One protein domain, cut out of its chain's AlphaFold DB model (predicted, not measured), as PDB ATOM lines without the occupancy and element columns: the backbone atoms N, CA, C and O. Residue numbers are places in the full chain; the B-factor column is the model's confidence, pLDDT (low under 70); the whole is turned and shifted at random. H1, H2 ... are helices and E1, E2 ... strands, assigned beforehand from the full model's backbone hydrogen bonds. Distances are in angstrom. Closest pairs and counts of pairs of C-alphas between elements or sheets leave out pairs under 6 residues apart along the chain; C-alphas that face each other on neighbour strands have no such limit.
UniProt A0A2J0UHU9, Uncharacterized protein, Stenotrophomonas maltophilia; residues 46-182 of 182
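Overview. This is residues 46 to 182 of the 182 residues of an uncharacterized protein of Stenotrophomonas maltophilia (UniProt A0A2J0UHU9). Two strongly twisted sheets of four strands stand face to face as a sandwich, their strands crossed at 39 degrees, with a pair of short helices, H2 and H3, packed together at one end. One sheet runs E4, E3, E7, E8 and the other E1, E2, E6, E5, both antiparallel; the short H1 grazes the first. The printed part has 137 residues, with three named helices and eight named strands in the order H1, E1, E2, E3, E4, E5, H2, H3, E6, E7, E8, and its class is mixed. It is compact, with a radius of gyration of the C-alphas of 14.1 A and spans of 40 by 33 by 25 A.

Arrangement. In one sheet, E3, residues 108 to 114, and E7, residues 161 to 168, are inner strands, with N 111 and O 165 2.9 A apart. The edge strand E4, residues 120 to 124, forms a hairpin with E3, with N 112 and O 121 at 2.8 A. The edge strand E8, residues 172 to 181, forms a hairpin with E7, with N 174 and O 166 at 2.7 A, and bends by 78 degrees at residue 176. In the other sheet, E1, residues 66 to 71, and E2, residues 89 to 96, form a hairpin, with N 67 and O 95 at 2.9 A. E6, residues 147 to 153, is the next neighbour of E2, with N 152 and O 90 at 2.8 A, and E5, residues 127 to 129, pairs with E6 through N 128 and O 147 at 3.1 A. The parts of the two sheets that face each other are 9.9 A centre to centre. E4 runs on into E5 across two residues, at 66 degrees. H2, residues 132 to 138, touches H3, residues 141 to 145; their closest C-alphas, Pro 132 and Lys 144, are 4.4 A apart. H3 is on the sheet of E2 at a height of 8.7 A, while H2 only grazes it. H1, residues 53 to 56, only grazes the sheet of E4, and only just, with 5 pairs of C-alphas within 10 A. Every O i to N i+4 pair in H2 is within hydrogen-bond range; H3 has 0 of 1, but 2 of 2 O i to N i+3 pairs, and H1 is too short for an i+4 pair.

Along the chain. E8 is 23.3 A from first to last C-alpha, E7 22.2 A, E2 21.6 A, E6 19.8 A, E3 19.5 A, E1 15.4 A and E4 13.5 A. H1 begins at C-alpha 53 (174.086, 241.371, 70.231), and E8 ends at C-alpha 181 (167.870, 251.223, 89.231).

Size, cuts and confidence. The C-alphas farthest apart, of Gly 139 and Gln 159, are 40.2 A apart. The links E1 to E2 and E2 to E3 are long. The printed part has no cut, and no printed residue has a pLDDT under 70.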
ATOM      1  N   GLN A  46     181.288 238.249  91.805       93.88
ATOM      2  CA  GLN A  46     181.094 237.829  90.419       93.88
ATOM      3  C   GLN A  46     180.889 239.042  89.518       93.88
ATOM      4  O   GLN A  46     180.032 239.878  89.787       93.88
ATOM      5  N   ASN A  47     181.635 239.116  88.419       94.94
ATOM      6  CA  ASN A  47     181.521 240.229  87.480       94.94
ATOM      7  C   ASN A  47     180.348 240.021  86.518       94.94
ATOM      8  O   ASN A  47     180.159 238.926  85.981       94.94
ATOM      9  N   ALA A  48     179.610 241.094  86.238       96.12
ATOM     10  CA  ALA A  48     178.649 241.108  85.146       96.12
ATOM     11  C   ALA A  48     179.356 241.042  83.787       96.12
ATOM     12  O   ALA A  48     180.210 241.868  83.467       96.12
ATOM     13  N   THR A  49     178.968 240.066  82.970       96.94
ATOM     14  CA  THR A  49     179.455 239.909  81.593       96.94
ATOM     15  C   THR A  49     178.364 240.336  80.629       96.94
ATOM     16  O   THR A  49     177.257 239.810  80.696       96.94
ATOM     17  N   GLU A  50     178.654 241.290  79.746       97.25
ATOM     18  CA  GLU A  50     177.718 241.681  78.691       97.25
ATOM     19  C   GLU A  50     177.631 240.586  77.623       97.25
ATOM     20  O   GLU A  50     178.656 240.079  77.164       97.25
ATOM     21  N   LEU A  51     176.412 240.225  77.232       96.69
ATOM     22  CA  LEU A  51     176.167 239.340  76.099       96.69
ATOM     23  C   LEU A  51     176.387 240.093  74.790       96.69
ATOM     24  O   LEU A  51     176.044 241.271  74.674       96.69
ATOM     25  N   ASP A  52     176.889 239.399  73.772       96.19
ATOM     26  CA  ASP A  52     176.925 239.982  72.434       96.19
ATOM     27  C   ASP A  52     175.503 240.200  71.876       96.19
ATOM     28  O   ASP A  52     174.512 239.642  72.359       96.19
ATOM     29  N   THR A  53     175.384 241.020  70.828       92.19
ATOM     30  CA  THR A  53     174.086 241.371  70.231       92.19
ATOM     31  C   THR A  53     173.299 240.150  69.744       92.19
ATOM     32  O   THR A  53     172.071 240.145  69.823       92.19
ATOM     33  N   ALA A  54     173.972 239.114  69.235       93.31
ATOM     34  CA  ALA A  54     173.307 237.923  68.715       93.31
ATOM     35  C   ALA A  54     172.773 237.037  69.849       93.31
ATOM     36  O   ALA A  54     171.673 236.492  69.728       93.31
ATOM     37  N   GLN A  55     173.520 236.928  70.950       94.50
ATOM     38  CA  GLN A  55     173.122 236.248  72.182       94.50
ATOM     39  C   GLN A  55     171.971 236.979  72.878       94.50
ATOM     40  O   GLN A  55     170.972 236.352  73.223       94.50
ATOM     41  N   ALA A  56     172.072 238.302  73.035       92.94
ATOM     42  CA  ALA A  56     171.039 239.123  73.666       92.94
ATOM     43  C   ALA A  56     169.707 239.113  72.888       92.94
ATOM     44  O   ALA A  56     168.642 239.271  73.484       92.94
ATOM     45  N   ALA A  57     169.760 238.899  71.570       90.75
ATOM     46  CA  ALA A  57     168.583 238.783  70.711       90.75
ATOM     47  C   ALA A  57     167.927 237.389  70.726       90.75
ATOM     48  O   ALA A  57     166.843 237.231  70.156       90.75
ATOM     49  N   GLN A  58     168.548 236.371  71.339       90.56
ATOM     50  CA  GLN A  58     167.949 235.038  71.392       90.56
ATOM     51  C   GLN A  58     166.658 235.057  72.227       90.56
ATOM     52  O   GLN A  58     166.648 235.582  73.346       90.56
ATOM     53  N   PRO A  59     165.555 234.471  71.727       91.25
ATOM     54  CA  PRO A  59     164.332 234.364  72.504       91.25
ATOM     55  C   PRO A  59     164.544 233.410  73.681       91.25
ATOM     56  O   PRO A  59     164.993 232.278  73.506       91.25
ATOM     57  N   SER A  60     164.168 233.852  74.880       94.00
ATOM     58  CA  SER A  60     164.189 233.013  76.077       94.00
ATOM     59  C   SER A  60     162.805 232.461  76.392       94.00
ATOM     60  O   SER A  60     161.827 233.209  76.357       94.00
ATOM     61  N   GLN A  61     162.730 231.192  76.775       96.19
ATOM     62  CA  GLN A  61     161.506 230.555  77.248       96.19
ATOM     63  C   GLN A  61     161.291 230.819  78.745       96.19
ATOM     64  O   GLN A  61     162.257 230.820  79.512       96.19
ATOM     65  N   PRO A  62     160.050 231.045  79.198       95.88
ATOM     66  CA  PRO A  62     159.777 231.213  80.616       95.88
ATOM     67  C   PRO A  62     159.871 229.875  81.366       95.88
ATOM     68  O   PRO A  62     159.472 228.834  80.846       95.88
ATOM     69  N   PHE A  63     160.322 229.912  82.618       95.31
ATOM     70  CA  PHE A  63     160.135 228.827  83.589       95.31
ATOM     71  C   PHE A  63     159.867 229.413  84.986       95.31
ATOM     72  O   PHE A  63     160.120 230.591  85.230       95.31
ATOM     73  N   SER A  64     159.305 228.611  85.896       93.50
ATOM     74  CA  SER A  64     158.736 229.112  87.160       93.50
ATOM     75  C   SER A  64     159.317 228.487  88.430       93.50
ATOM     76  O   SER A  64     158.848 228.790  89.527       93.50
ATOM     77  N   LEU A  65     160.298 227.589  88.317       96.06
ATOM     78  CA  LEU A  65     160.892 226.910  89.470       96.06
ATOM     79  C   LEU A  65     162.049 227.734  90.049       96.06
ATOM     80  O   LEU A  65     163.213 227.363  89.943       96.06
ATOM     81  N   CYS A  66     161.728 228.896  90.607       96.75
ATOM     82  CA  CYS A  66     162.706 229.922  90.972       96.75
ATOM     83  C   CYS A  66     162.060 231.052  91.780       96.75
ATOM     84  O   CYS A  66     160.868 231.335  91.635       96.75
ATOM     85  N   ASN A  67     162.865 231.753  92.577       96.69
ATOM     86  CA  ASN A  67     162.461 232.999  93.214       96.69
ATOM     87  C   ASN A  67     163.667 233.872  93.588       96.69
ATOM     88  O   ASN A  67     164.615 233.400  94.219       96.69
ATOM     89  N   LEU A  68     163.579 235.163  93.275       94.75
ATOM     90  CA  LEU A  68     164.422 236.231  93.807       94.75
ATOM     91  C   LEU A  68     163.814 236.771  95.106       94.75
ATOM     92  O   LEU A  68     162.717 237.338  95.106       94.75
ATOM     93  N   GLU A  69     164.539 236.619  96.212       94.25
ATOM     94  CA  GLU A  69     164.020 236.874  97.561       94.25
ATOM     95  C   GLU A  69     164.607 238.120  98.216       94.25
ATOM     96  O   GLU A  69     163.887 238.803  98.941       94.25
ATOM     97  N   SER A  70     165.878 238.446  97.966       92.12
ATOM     98  CA  SER A  70     166.522 239.602  98.599       92.12
ATOM     99  C   SER A  70     167.558 240.318  97.732       92.12
ATOM    100  O   SER A  70     168.174 239.721  96.847       92.12
ATOM    101  N   LEU A  71     167.752 241.598  98.058       90.06
ATOM    102  CA  LEU A  71     168.774 242.512  97.555       90.06
ATOM    103  C   LEU A  71     169.481 243.176  98.742       90.06
ATOM    104  O   LEU A  71     168.811 243.712  99.617       90.06
ATOM    105  N   ASP A  72     170.812 243.160  98.790       87.56
ATOM    106  CA  ASP A  72     171.620 243.764  99.863       87.56
ATOM    107  C   ASP A  72     171.160 243.344 101.272       87.56
ATOM    108  O   ASP A  72     171.192 244.112 102.229       87.56
ATOM    109  N   ASN A  73     170.739 242.079 101.402       84.19
ATOM    110  CA  ASN A  73     170.170 241.480 102.619       84.19
ATOM    111  C   ASN A  73     168.792 242.024 103.036       84.19
ATOM    112  O   ASN A  73     168.300 241.678 104.109       84.19
ATOM    113  N   HIS A  74     168.146 242.813 102.185       85.62
ATOM    114  CA  HIS A  74     166.771 243.254 102.351       85.62
ATOM    115  C   HIS A  74     165.838 242.404 101.485       85.62
ATOM    116  O   HIS A  74     166.105 242.231 100.294       85.62
ATOM    117  N   PRO A  75     164.742 241.860 102.042       87.25
ATOM    118  CA  PRO A  75     163.735 241.184 101.241       87.25
ATOM    119  C   PRO A  75     163.218 242.102 100.134       87.25
ATOM    120  O   PRO A  75     162.983 243.290 100.370       87.25
ATOM    121  N   PHE A  76     163.001 241.558  98.939       84.19
ATOM    122  CA  PHE A  76     162.305 242.304  97.901       84.19
ATOM    123  C   PHE A  76     160.864 242.585  98.361       84.19
ATOM    124  O   PHE A  76     160.044 241.670  98.471       84.19
ATOM    125  N   GLY A  77     160.563 243.852  98.643       74.00
ATOM    126  CA  GLY A  77     159.231 244.344  98.987       74.00
ATOM    127  C   GLY A  77     158.281 244.506  97.791       74.00
ATOM    128  O   GLY A  77     158.412 243.865  96.743       74.00
ATOM    129  N   ALA A  78     157.286 245.378  97.969       73.25
ATOM    130  CA  ALA A  78     156.304 245.728  96.939       73.25
ATOM    131  C   ALA A  78     156.785 246.849  95.997       73.25
ATOM    132  O   ALA A  78     156.077 247.201  95.055       73.25
ATOM    133  N   GLU A  79     157.969 247.413  96.249       78.12
ATOM    134  CA  GLU A  79     158.486 248.536  95.475       78.12
ATOM    135  C   GLU A  79     158.799 248.131  94.026       78.12
ATOM    136  O   GLU A  79     159.348 247.044  93.791       78.12
ATOM    137  N   PRO A  80     158.478 248.997  93.047       75.44
ATOM    138  CA  PRO A  80     158.649 248.682  91.632       75.44
ATOM    139  C   PRO A  80     160.117 248.695  91.197       75.44
ATOM    140  O   PRO A  80     160.457 248.024  90.226       75.44
ATOM    141  N   TYR A  81     160.977 249.435  91.906       84.88
ATOM    142  CA  TYR A  81     162.401 249.573  91.615       84.88
ATOM    143  C   TYR A  81     163.215 249.512  92.900       84.88
ATOM    144  O   TYR A  81     162.842 250.111  93.908       84.88
ATOM    145  N   TYR A  82     164.368 248.860  92.825       86.50
ATOM    146  CA  TYR A  82     165.320 248.785  93.920       86.50
ATOM    147  C   TYR A  82     166.576 249.567  93.565       86.50
ATOM    148  O   TYR A  82     167.166 249.357  92.506       86.50
ATOM    149  N   VAL A  83     166.976 250.466  94.458       87.69
ATOM    150  CA  VAL A  83     168.222 251.228  94.346       87.69
ATOM    151  C   VAL A  83     169.216 250.603  95.323       87.69
ATOM    152  O   VAL A  83     168.975 250.683  96.530       87.69
ATOM    153  N   PRO A  84     170.287 249.945  94.845       84.62
ATOM    154  CA  PRO A  84     171.281 249.351  95.729       84.62
ATOM    155  C   PRO A  84     171.970 250.404  96.595       84.62
ATOM    156  O   PRO A  84     172.222 251.523  96.145       84.62
ATOM    157  N   ALA A  85     172.335 250.032  97.822       81.75
ATOM    158  CA  ALA A  85     173.073 250.937  98.708       81.75
ATOM    159  C   ALA A  85     174.492 251.211  98.183       81.75
ATOM    160  O   ALA A  85     175.038 252.299  98.373       81.75
ATOM    161  N   ASN A  86     175.076 250.224  97.496       85.50
ATOM    162  CA  ASN A  86     176.322 250.351  96.761       85.50
ATOM    163  C   ASN A  86     176.097 249.899  95.308       85.50
ATOM    164  O   ASN A  86     176.116 248.700  95.040       85.50
ATOM    165  N   PRO A  87     175.900 250.823  94.353       80.81
ATOM    166  CA  PRO A  87     175.568 250.462  92.974       80.81
ATOM    167  C   PRO A  87     176.653 249.620  92.286       80.81
ATOM    168  O   PRO A  87     176.347 248.889  91.353       80.81
ATOM    169  N   GLY A  88     177.906 249.680  92.753       85.69
ATOM    170  CA  GLY A  88     178.987 248.859  92.211       85.69
ATOM    171  C   GLY A  88     179.006 247.423  92.737       85.69
ATOM    172  O   GLY A  88     179.517 246.558  92.045       85.69
ATOM    173  N   ASN A  89     178.454 247.154  93.925       90.81
ATOM    174  CA  ASN A  89     178.518 245.842  94.570       90.81
ATOM    175  C   ASN A  89     177.175 245.483  95.195       90.81
ATOM    176  O   ASN A  89     176.810 246.027  96.236       90.81
ATOM    177  N   VAL A  90     176.479 244.535  94.579       92.44
ATOM    178  CA  VAL A  90     175.095 244.202  94.921       92.44
ATOM    179  C   VAL A  90     174.990 242.743  95.333       92.44
ATOM    180  O   VAL A  90     175.411 241.856  94.592       92.44
ATOM    181  N   MET A  91     174.413 242.470  96.503       93.75
ATOM    182  CA  MET A  91     174.161 241.097  96.951       93.75
ATOM    183  C   MET A  91     172.749 240.664  96.557       93.75
ATOM    184  O   MET A  91     171.780 241.252  97.028       93.75
ATOM    185  N   LEU A  92     172.612 239.601  95.768       94.50
ATOM    186  CA  LEU A  92     171.323 238.963  95.491       94.50
ATOM    187  C   LEU A  92     171.201 237.625  96.207       94.50
ATOM    188  O   LEU A  92     172.167 236.868  96.306       94.50
ATOM    189  N   GLY A  93     169.992 237.318  96.674       95.44
ATOM    190  CA  GLY A  93     169.663 236.039  97.293       95.44
ATOM    191  C   GLY A  93     168.336 235.477  96.802       95.44
ATOM    192  O   GLY A  93     167.392 236.224  96.528       95.44
ATOM    193  N   GLY A  94     168.259 234.152  96.721       96.50
ATOM    194  CA  GLY A  94     167.058 233.451  96.285       96.50
ATOM    195  C   GLY A  94     167.249 231.945  96.182       96.50
ATOM    196  O   GLY A  94     168.148 231.360  96.795       96.50
ATOM    197  N   TRP A  95     166.397 231.312  95.380       97.44
ATOM    198  CA  TRP A  95     166.506 229.900  95.029       97.44
ATOM    199  C   TRP A  95     166.109 229.654  93.577       97.44
ATOM    200  O   TRP A  95     165.386 230.440  92.964       97.44
ATOM    201  N   MET A  96     166.599 228.553  93.017       97.38
ATOM    202  CA  MET A  96     166.381 228.188  91.624       97.38
ATOM    203  C   MET A  96     166.518 226.678  91.431       97.38
ATOM    204  O   MET A  96     167.485 226.075  91.892       97.38
ATOM    205  N   GLY A  97     165.568 226.088  90.713       96.88
ATOM    206  CA  GLY A  97     165.701 224.788  90.059       96.88
ATOM    207  C   GLY A  97     166.030 224.939  88.572       96.88
ATOM    208  O   GLY A  97     166.224 226.046  88.075       96.88
ATOM    209  N   GLY A  98     166.109 223.824  87.857       94.62
ATOM    210  CA  GLY A  98     166.303 223.810  86.410       94.62
ATOM    211  C   GLY A  98     165.020 224.121  85.643       94.62
ATOM    212  O   GLY A  98     163.909 224.005  86.167       94.62
ATOM    213  N   ALA A  99     165.176 224.472  84.366       90.75
ATOM    214  CA  ALA A  99     164.055 224.516  83.428       90.75
ATOM    215  C   ALA A  99     163.484 223.108  83.165       90.75
ATOM    216  O   ALA A  99     162.291 222.949  82.903       90.75
ATOM    217  N   ALA A 100     164.329 222.077  83.272       88.25
ATOM    218  CA  ALA A 100     163.903 220.684  83.303       88.25
ATOM    219  C   ALA A 100     163.274 220.336  84.661       88.25
ATOM    220  O   ALA A 100     163.766 220.728  85.720       88.25
ATOM    221  N   ALA A 101     162.180 219.577  84.631       82.12
ATOM    222  CA  ALA A 101     161.438 219.229  85.834       82.12
ATOM    223  C   ALA A 101     162.276 218.373  86.798       82.12
ATOM    224  O   ALA A 101     162.809 217.337  86.413       82.12
ATOM    225  N   GLY A 102     162.303 218.772  88.073       86.12
ATOM    226  CA  GLY A 102     162.794 217.940  89.175       86.12
ATOM    227  C   GLY A 102     164.274 218.092  89.537       86.12
ATOM    228  O   GLY A 102     164.666 217.583  90.584       86.12
ATOM    229  N   ASP A 103     165.060 218.825  88.747       93.19
ATOM    230  CA  ASP A 103     166.504 218.996  88.947       93.19
ATOM    231  C   ASP A 103     166.908 220.457  89.199       93.19
ATOM    232  O   ASP A 103     166.083 221.373  89.179       93.19
ATOM    233  N   LEU A 104     168.197 220.676  89.479       96.06
ATOM    234  CA  LEU A 104     168.814 222.005  89.525       96.06
ATOM    235  C   LEU A 104     169.340 222.409  88.142       96.06
ATOM    236  O   LEU A 104     169.771 221.557  87.359       96.06
ATOM    237  N   SER A 105     169.366 223.717  87.877       95.69
ATOM    238  CA  SER A 105     170.007 224.264  86.680       95.69
ATOM    239  C   SER A 105     171.495 223.901  86.678       95.69
ATOM    240  O   SER A 105     172.163 223.956  87.711       95.69
ATOM    241  N   GLN A 106     172.018 223.528  85.509       94.50
ATOM    242  CA  GLN A 106     173.454 223.276  85.326       94.50
ATOM    243  C   GLN A 106     174.229 224.550  84.963       94.50
ATOM    244  O   GLN A 106     175.453 224.571  85.057       94.50
ATOM    245  N   SER A 107     173.512 225.612  84.579       95.69
ATOM    246  CA  SER A 107     174.060 226.912  84.191       95.69
ATOM    247  C   SER A 107     173.267 228.061  84.835       95.69
ATOM    248  O   SER A 107     172.719 228.895  84.107       95.69
ATOM    249  N   PRO A 108     173.159 228.118  86.176       97.44
ATOM    250  CA  PRO A 108     172.354 229.129  86.845       97.44
ATOM    251  C   PRO A 108     173.027 230.503  86.745       97.44
ATOM    252  O   PRO A 108     174.227 230.652  86.995       97.44
ATOM    253  N   MET A 109     172.256 231.529  86.399       97.94
ATOM    254  CA  MET A 109     172.755 232.900  86.281       97.94
ATOM    255  C   MET A 109     171.713 233.941  86.679       97.94
ATOM    256  O   MET A 109     170.511 233.717  86.566       97.94
ATOM    257  N   VAL A 110     172.174 235.109  87.110       97.62
ATOM    258  CA  VAL A 110     171.370 236.332  87.098       97.62
ATOM    259  C   VAL A 110     171.459 236.916  85.696       97.62
ATOM    260  O   VAL A 110     172.556 237.029  85.152       97.62
ATOM    261  N   VAL A 111     170.329 237.316  85.121       97.56
ATOM    262  CA  VAL A 111     170.266 238.021  83.838       97.56
ATOM    263  C   VAL A 111     169.732 239.430  84.082       97.56
ATOM    264  O   VAL A 111     168.643 239.607  84.625       97.56
ATOM    265  N   LEU A 112     170.504 240.434  83.677       96.94
ATOM    266  CA  LEU A 112     170.197 241.856  83.816       96.94
ATOM    267  C   LEU A 112     169.879 242.414  82.430       96.94
ATOM    268  O   LEU A 112     170.784 242.601  81.618       96.94
ATOM    269  N   LYS A 113     168.601 242.667  82.138       95.88
ATOM    270  CA  LYS A 113     168.163 243.246  80.855       95.88
ATOM    271  C   LYS A 113     167.874 244.728  81.027       95.88
ATOM    272  O   LYS A 113     167.024 245.080  81.842       95.88
ATOM    273  N   GLN A 114     168.544 245.588  80.267       96.06
ATOM    274  CA  GLN A 114     168.300 247.030  80.335       96.06
ATOM    275  C   GLN A 114     166.891 247.369  79.822       96.06
ATOM    276  O   GLN A 114     166.523 246.992  78.709       96.06
ATOM    277  N   GLU A 115     166.105 248.108  80.605       94.44
ATOM    278  CA  GLU A 115     164.787 248.584  80.178       94.44
ATOM    279  C   GLU A 115     164.913 249.579  79.019       94.44
ATOM    280  O   GLU A 115     165.723 250.504  79.052       94.44
ATOM    281  N   GLY A 116     164.103 249.382  77.974       89.56
ATOM    282  CA  GLY A 116     164.121 250.222  76.771       89.56
ATOM    283  C   GLY A 116     165.364 250.059  75.885       89.56
ATOM    284  O   GLY A 116     165.452 250.726  74.856       89.56
ATOM    285  N   GLY A 117     166.306 249.184  76.255       85.75
ATOM    286  CA  GLY A 117     167.521 248.883  75.499       85.75
ATOM    287  C   GLY A 117     167.562 247.447  74.972       85.75
ATOM    288  O   GLY A 117     166.663 246.644  75.210       85.75
ATOM    289  N   THR A 118     168.636 247.113  74.252       87.81
ATOM    290  CA  THR A 118     168.909 245.750  73.747       87.81
ATOM    291  C   THR A 118     170.037 245.049  74.503       87.81
ATOM    292  O   THR A 118     170.393 243.920  74.177       87.81
ATOM    293  N   ARG A 119     170.644 245.726  75.481       95.44
ATOM    294  CA  ARG A 119     171.825 245.234  76.191       95.44
ATOM    295  C   ARG A 119     171.412 244.323  77.340       95.44
ATOM    296  O   ARG A 119     170.453 244.607  78.063       95.44
ATOM    297  N   THR A 120     172.141 243.225  77.485       96.75
ATOM    298  CA  THR A 120     171.898 242.208  78.507       96.75
ATOM    299  C   THR A 120     173.221 241.797  79.127       96.75
ATOM    300  O   THR A 120     174.191 241.577  78.408       96.75
ATOM    301  N   TRP A 121     173.246 241.654  80.447       97.62
ATOM    302  CA  TRP A 121     174.391 241.144  81.188       97.62
ATOM    303  C   TRP A 121     174.007 239.882  81.941       97.62
ATOM    304  O   TRP A 121     172.859 239.722  82.356       97.62
ATOM    305  N   THR A 122     174.976 239.004  82.151       97.75
ATOM    306  CA  THR A 122     174.817 237.788  82.945       97.75
ATOM    307  C   THR A 122     175.840 237.739  84.063       97.75
ATOM    308  O   THR A 122     176.998 238.115  83.862       97.75
ATOM    309  N   VAL A 123     175.429 237.226  85.217       97.81
ATOM    310  CA  VAL A 123     176.308 236.939  86.353       97.81
ATOM    311  C   VAL A 123     176.113 235.475  86.742       97.81
ATOM    312  O   VAL A 123     174.979 235.093  87.034       97.81
ATOM    313  N   PRO A 124     177.159 234.630  86.743       97.19
ATOM    314  CA  PRO A 124     177.013 233.233  87.135       97.19
ATOM    315  C   PRO A 124     176.628 233.116  88.613       97.19
ATOM    316  O   PRO A 124     177.084 233.885  89.461       97.19
ATOM    317  N   ILE A 125     175.791 232.130  88.922       96.12
ATOM    318  CA  ILE A 125     175.365 231.807  90.280       96.12
ATOM    319  C   ILE A 125     176.037 230.504  90.715       96.12
ATOM    320  O   ILE A 125     176.167 229.562  89.939       96.12
ATOM    321  N   THR A 126     176.395 230.425  91.994       95.12
ATOM    322  CA  THR A 126     176.734 229.160  92.650       95.12
ATOM    323  C   THR A 126     175.699 228.863  93.721       95.12
ATOM    324  O   THR A 126     175.377 229.724  94.544       95.12
ATOM    325  N   TYR A 127     175.212 227.629  93.747       95.69
ATOM    326  CA  TYR A 127     174.363 227.145  94.825       95.69
ATOM    327  C   TYR A 127     175.179 226.958  96.107       95.69
ATOM    328  O   TYR A 127     175.998 226.048  96.215       95.69
ATOM    329  N   ASN A 128     174.975 227.849  97.072       94.75
ATOM    330  CA  ASN A 128     175.756 227.925  98.309       94.75
ATOM    331  C   ASN A 128     174.886 228.097  99.563       94.75
ATOM    332  O   ASN A 128     175.408 228.321 100.653       94.75
ATOM    333  N   THR A 129     173.561 228.022  99.418       94.62
ATOM    334  CA  THR A 129     172.613 228.189 100.522       94.62
ATOM    335  C   THR A 129     171.654 226.993 100.557       94.62
ATOM    336  O   THR A 129     170.893 226.796  99.607       94.62
ATOM    337  N   PRO A 130     171.655 226.175 101.625       96.25
ATOM    338  CA  PRO A 130     170.680 225.097 101.789       96.25
ATOM    339  C   PRO A 130     169.248 225.638 101.892       96.25
ATOM    340  O   PRO A 130     169.020 226.633 102.579       96.25
ATOM    341  N   ARG A 131     168.288 224.973 101.238       97.12
ATOM    342  CA  ARG A 131     166.859 225.343 101.209       97.12
ATOM    343  C   ARG A 131     165.923 224.141 101.386       97.12
ATOM    344  O   ARG A 131     165.170 223.789 100.472       97.12
ATOM    345  N   PRO A 132     165.978 223.449 102.540       97.81
ATOM    346  CA  PRO A 132     165.045 222.362 102.827       97.81
ATOM    347  C   PRO A 132     163.584 222.836 102.850       97.81
ATOM    348  O   PRO A 132     162.715 222.088 102.415       97.81
ATOM    349  N   ASP A 133     163.348 224.082 103.268       97.75
ATOM    350  CA  ASP A 133     162.048 224.758 103.262       97.75
ATOM    351  C   ASP A 133     161.435 224.816 101.857       97.75
ATOM    352  O   ASP A 133     160.275 224.465 101.663       97.75
ATOM    353  N   VAL A 134     162.232 225.183 100.851       97.44
ATOM    354  CA  VAL A 134     161.768 225.270  99.458       97.44
ATOM    355  C   VAL A 134     161.504 223.887  98.883       97.44
ATOM    356  O   VAL A 134     160.539 223.693  98.150       97.44
ATOM    357  N   ALA A 135     162.363 222.915  99.190       97.62
ATOM    358  CA  ALA A 135     162.177 221.551  98.709       97.62
ATOM    359  C   ALA A 135     160.873 220.932  99.217       97.62
ATOM    360  O   ALA A 135     160.207 220.220  98.466       97.62
ATOM    361  N   GLU A 136     160.526 221.210 100.473       97.75
ATOM    362  CA  GLU A 136     159.268 220.799 101.088       97.75
ATOM    363  C   GLU A 136     158.076 221.535 100.463       97.75
ATOM    364  O   GLU A 136     157.172 220.877  99.953       97.75
ATOM    365  N   ASP A 137     158.119 222.872 100.400       97.31
ATOM    366  CA  ASP A 137     157.061 223.718  99.819       97.31
ATOM    367  C   ASP A 137     156.746 223.360  98.356       97.31
ATOM    368  O   ASP A 137     155.591 223.325  97.934       97.31
ATOM    369  N   ARG A 138     157.781 223.056  97.564       95.88
ATOM    370  CA  ARG A 138     157.646 222.774  96.128       95.88
ATOM    371  C   ARG A 138     157.508 221.298  95.791       95.88
ATOM    372  O   ARG A 138     157.235 220.983  94.635       95.88
ATOM    373  N   GLY A 139     157.721 220.398  96.748       95.94
ATOM    374  CA  GLY A 139     157.747 218.957  96.490       95.94
ATOM    375  C   GLY A 139     158.875 218.519  95.544       95.94
ATOM    376  O   GLY A 139     158.747 217.498  94.870       95.94
ATOM    377  N   VAL A 140     159.975 219.280  95.471       96.50
ATOM    378  CA  VAL A 140     161.130 218.992  94.601       96.50
ATOM    379  C   VAL A 140     162.379 218.767  95.460       96.50
ATOM    380  O   VAL A 140     163.012 219.734  95.889       96.50
ATOM    381  N   PRO A 141     162.793 217.505  95.700       96.94
ATOM    382  CA  PRO A 141     163.915 217.195  96.588       96.94
ATOM    383  C   PRO A 141     165.246 217.852  96.201       96.94
ATOM    384  O   PRO A 141     166.034 218.190  97.087       96.94
ATOM    385  N   ALA A 142     165.501 218.064  94.906       96.19
ATOM    386  CA  ALA A 142     166.726 218.706  94.426       96.19
ATOM    387  C   ALA A 142     166.900 220.139  94.967       96.19
ATOM    388  O   ALA A 142     168.026 220.567  95.236       96.19
ATOM    389  N   LEU A 143     165.794 220.852  95.231       97.38
ATOM    390  CA  LEU A 143     165.813 222.227  95.741       97.38
ATOM    391  C   LEU A 143     166.369 222.351  97.161       97.38
ATOM    392  O   LEU A 143     166.701 223.463  97.565       97.38
ATOM    393  N   LYS A 144     166.604 221.242  97.883       97.56
ATOM    394  CA  LYS A 144     167.303 221.271  99.182       97.56
ATOM    395  C   LYS A 144     168.654 221.979  99.089       97.56
ATOM    396  O   LYS A 144     169.122 222.534 100.078       97.56
ATOM    397  N   ARG A 145     169.269 221.964  97.903       96.62
ATOM    398  CA  ARG A 145     170.531 222.643  97.592       96.62
ATOM    399  C   ARG A 145     170.368 223.753  96.552       96.62
ATOM    400  O   ARG A 145     171.362 224.199  96.015       96.62
ATOM    401  N   GLY A 146     169.145 224.174  96.235       96.81
ATOM    402  CA  GLY A 146     168.865 225.136  95.161       96.81
ATOM    403  C   GLY A 146     168.946 226.604  95.579       96.81
ATOM    404  O   GLY A 146     168.599 227.476  94.786       96.81
ATOM    405  N   GLY A 147     169.342 226.904  96.818       97.56
ATOM    406  CA  GLY A 147     169.492 228.278  97.289       97.56
ATOM    407  C   GLY A 147     170.840 228.881  96.922       97.56
ATOM    408  O   GLY A 147     171.867 228.198  96.880       97.56
ATOM    409  N   PHE A 148     170.844 230.192  96.714       96.44
ATOM    410  CA  PHE A 148     172.052 230.938  96.404       96.44
ATOM    411  C   PHE A 148     172.084 232.303  97.091       96.44
ATOM    412  O   PHE A 148     171.052 232.922  97.366       96.44
ATOM    413  N   ARG A 149     173.307 232.790  97.296       95.88
ATOM    414  CA  ARG A 149     173.644 234.191  97.551       95.88
ATOM    415  C   ARG A 149     174.853 234.557  96.708       95.88
ATOM    416  O   ARG A 149     175.891 233.902  96.811       95.88
ATOM    417  N   VAL A 150     174.718 235.589  95.886       95.62
ATOM    418  CA  VAL A 150     175.761 236.049  94.967       95.62
ATOM    419  C   VAL A 150     176.045 237.523  95.214       95.62
ATOM    420  O   VAL A 150     175.131 238.343  95.225       95.62
ATOM    421  N   LEU A 151     177.320 237.846  95.422       95.69
ATOM    422  CA  LEU A 151     177.795 239.223  95.424       95.69
ATOM    423  C   LEU A 151     178.222 239.562  94.000       95.69
ATOM    424  O   LEU A 151     179.087 238.887  93.450       95.69
ATOM    425  N   MET A 152     177.613 240.574  93.400       95.56
ATOM    426  CA  MET A 152     177.838 240.941  92.007       95.56
ATOM    427  C   MET A 152     178.577 242.271  91.919       95.56
ATOM    428  O   MET A 152     178.150 243.237  92.550       95.56
ATOM    429  N   ASP A 153     179.630 242.325  91.107       95.00
ATOM    430  CA  ASP A 153     180.234 243.577  90.657       95.00
ATOM    431  C   ASP A 153     179.444 244.090  89.450       95.00
ATOM    432  O   ASP A 153     179.458 243.495  88.364       95.00
ATOM    433  N   LEU A 154     178.725 245.187  89.670       94.88
ATOM    434  CA  LEU A 154     177.914 245.874  88.671       94.88
ATOM    435  C   LEU A 154     178.500 247.237  88.287       94.88
ATOM    436  O   LEU A 154     177.839 248.019  87.611       94.88
ATOM    437  N   SER A 155     179.744 247.532  88.673       92.62
ATOM    438  CA  SER A 155     180.396 248.820  88.396       92.62
ATOM    439  C   SER A 155     180.517 249.150  86.902       92.62
ATOM    440  O   SER A 155     180.606 250.320  86.532       92.62
ATOM    441  N   ALA A 156     180.489 248.131  86.038       90.19
ATOM    442  CA  ALA A 156     180.528 248.277  84.586       90.19
ATOM    443  C   ALA A 156     179.150 248.541  83.941       90.19
ATOM    444  O   ALA A 156     179.090 248.811  82.737       90.19
ATOM    445  N   LEU A 157     178.046 248.450  84.696       93.50
ATOM    446  CA  LEU A 157     176.714 248.712  84.154       93.50
ATOM    447  C   LEU A 157     176.500 250.225  83.972       93.50
ATOM    448  O   LEU A 157     176.714 251.003  84.903       93.50
ATOM    449  N   PRO A 158     176.030 250.669  82.793       93.81
ATOM    450  CA  PRO A 158     175.567 252.040  82.616       93.81
ATOM    451  C   PRO A 158     174.432 252.396  83.585       93.81
ATOM    452  O   PRO A 158     173.642 251.534  83.973       93.81
ATOM    453  N   GLN A 159     174.275 253.683  83.894       92.94
ATOM    454  CA  GLN A 159     173.084 254.162  84.605       92.94
ATOM    455  C   GLN A 159     171.802 253.800  83.844       92.94
ATOM    456  O   GLN A 159     171.765 253.829  82.609       92.94
ATOM    457  N   GLY A 160     170.746 253.460  84.583       94.31
ATOM    458  CA  GLY A 160     169.491 253.013  83.992       94.31
ATOM    459  C   GLY A 160     168.718 252.035  84.866       94.31
ATOM    460  O   GLY A 160     169.074 251.761  86.013       94.31
ATOM    461  N   VAL A 161     167.633 251.512  84.299       95.69
ATOM    462  CA  VAL A 161     166.789 250.504  84.940       95.69
ATOM    463  C   VAL A 161     167.009 249.155  84.270       95.69
ATOM    464  O   VAL A 161     167.114 249.075  83.047       95.69
ATOM    465  N   TYR A 162     167.073 248.101  85.074       96.06
ATOM    466  CA  TYR A 162     167.352 246.743  84.632       96.06
ATOM    467  C   TYR A 162     166.316 245.779  85.193       96.06
ATOM    468  O   TYR A 162     166.127 245.716  86.406       96.06
ATOM    469  N   HIS A 163     165.687 244.986  84.327       95.31
ATOM    470  CA  HIS A 163     164.960 243.790  84.744       95.31
ATOM    471  C   HIS A 163     165.956 242.754  85.264       95.31
ATOM    472  O   HIS A 163     166.921 242.421  84.570       95.31
ATOM    473  N   VAL A 164     165.698 242.232  86.461       95.56
ATOM    474  CA  VAL A 164     166.495 241.171  87.081       95.56
ATOM    475  C   VAL A 164     165.747 239.857  86.949       95.56
ATOM    476  O   VAL A 164     164.666 239.686  87.513       95.56
ATOM    477  N   LEU A 165     166.345 238.931  86.214       96.50
ATOM    478  CA  LEU A 165     165.808 237.604  85.954       96.50
ATOM    479  C   LEU A 165     166.779 236.549  86.490       96.50
ATOM    480  O   LEU A 165     167.973 236.810  86.643       96.50
ATOM    481  N   LEU A 166     166.274 235.341  86.722       97.69
ATOM    482  CA  LEU A 166     167.108 234.157  86.925       97.69
ATOM    483  C   LEU A 166     167.092 233.308  85.653       97.69
ATOM    484  O   LEU A 166     166.018 232.979  85.157       97.69
ATOM    485  N   GLY A 167     168.261 232.962  85.124       97.31
ATOM    486  CA  GLY A 167     168.418 232.194  83.891       97.31
ATOM    487  C   GLY A 167     168.968 230.785  84.114       97.31
ATOM    488  O   GLY A 167     169.909 230.607  84.887       97.31
ATOM    489  N   ASP A 168     168.391 229.795  83.432       96.50
ATOM    490  CA  ASP A 168     169.024 228.484  83.224       96.50
ATOM    491  C   ASP A 168     169.665 228.519  81.834       96.50
ATOM    492  O   ASP A 168     169.003 228.324  80.808       96.50
ATOM    493  N   GLY A 169     170.933 228.930  81.796       95.06
ATOM    494  CA  GLY A 169     171.513 229.469  80.572       95.06
ATOM    495  C   GLY A 169     170.848 230.787  80.147       95.06
ATOM    496  O   GLY A 169     170.139 231.440  80.911       95.06
ATOM    497  N   ILE A 170     171.056 231.166  78.885       93.88
ATOM    498  CA  ILE A 170     170.369 232.313  78.260       93.88
ATOM    499  C   ILE A 170     169.039 231.906  77.602       93.88
ATOM    500  O   ILE A 170     168.261 232.757  77.173       93.88
ATOM    501  N   GLN A 171     168.781 230.597  77.502       94.81
ATOM    502  CA  GLN A 171     167.634 230.019  76.802       94.81
ATOM    503  C   GLN A 171     166.359 230.041  77.642       94.81
ATOM    504  O   GLN A 171     165.267 230.066  77.078       94.81
ATOM    505  N   PHE A 172     166.483 230.041  78.968       96.69
ATOM    506  CA  PHE A 172     165.351 230.019  79.885       96.69
ATOM    507  C   PHE A 172     165.472 231.150  80.887       96.69
ATOM    508  O   PHE A 172     166.549 231.376  81.420       96.69
ATOM    509  N   ASN A 173     164.367 231.839  81.162       96.31
ATOM    510  CA  ASN A 173     164.326 232.915  82.140       96.31
ATOM    511  C   ASN A 173     163.147 232.758  83.093       96.31
ATOM    512  O   ASN A 173     162.036 232.397  82.711       96.31
ATOM    513  N   CYS A 174     163.411 233.110  84.335       95.81
ATOM    514  CA  CYS A 174     162.455 233.253  85.399       95.81
ATOM    515  C   CYS A 174     162.346 234.724  85.760       95.81
ATOM    516  O   CYS A 174     163.329 235.353  86.159       95.81
ATOM    517  N   ASP A 175     161.143 235.258  85.603       95.06
ATOM    518  CA  ASP A 175     160.838 236.646  85.908       95.06
ATOM    519  C   ASP A 175     160.017 236.723  87.199       95.06
ATOM    520  O   ASP A 175     158.883 236.250  87.264       95.06
ATOM    521  N   ASN A 176     160.600 237.325  88.237       93.06
ATOM    522  CA  ASN A 176     159.909 237.620  89.494       93.06
ATOM    523  C   ASN A 176     159.452 239.092  89.579       93.06
ATOM    524  O   ASN A 176     159.133 239.580  90.662       93.06
ATOM    525  N   GLY A 177     159.459 239.818  88.455       92.19
ATOM    526  CA  GLY A 177     159.038 241.214  88.338       92.19
ATOM    527  C   GLY A 177     159.996 242.212  88.990       92.19
ATOM    528  O   GLY A 177     159.580 243.322  89.329       92.19
ATOM    529  N   ARG A 178     161.256 241.823  89.224       93.00
ATOM    530  CA  ARG A 178     162.231 242.616  89.986       93.00
ATOM    531  C   ARG A 178     163.015 243.551  89.072       93.00
ATOM    532  O   ARG A 178     163.416 243.167  87.975       93.00
ATOM    533  N   ARG A 179     163.253 244.778  89.543       93.88
ATOM    534  CA  ARG A 179     163.986 245.804  88.795       93.88
ATOM    535  C   ARG A 179     165.032 246.487  89.654       93.88
ATOM    536  O   ARG A 179     164.729 246.889  90.774       93.88
ATOM    537  N   LEU A 180     166.226 246.672  89.110       92.62
ATOM    538  CA  LEU A 180     167.279 247.486  89.715       92.62
ATOM    539  C   LEU A 180     167.385 248.820  88.998       92.62
ATOM    540  O   LEU A 180     167.248 248.876  87.777       92.62
ATOM    541  N   LYS A 181     167.635 249.883  89.754       92.19
ATOM    542  CA  LYS A 181     167.870 251.223  89.231       92.19
ATOM    543  C   LYS A 181     169.213 251.745  89.735       92.19
ATOM    544  O   LYS A 181     169.441 251.770  90.944       92.19
ATOM    545  N   PHE A 182     170.038 252.188  88.791       87.75
ATOM    546  CA  PHE A 182     171.323 252.857  89.004       87.75
ATOM    547  C   PHE A 182     171.249 254.321  88.574       87.75
ATOM    548  O   PHE A 182     170.524 254.606  87.589       87.75
TER     549      PHE A 182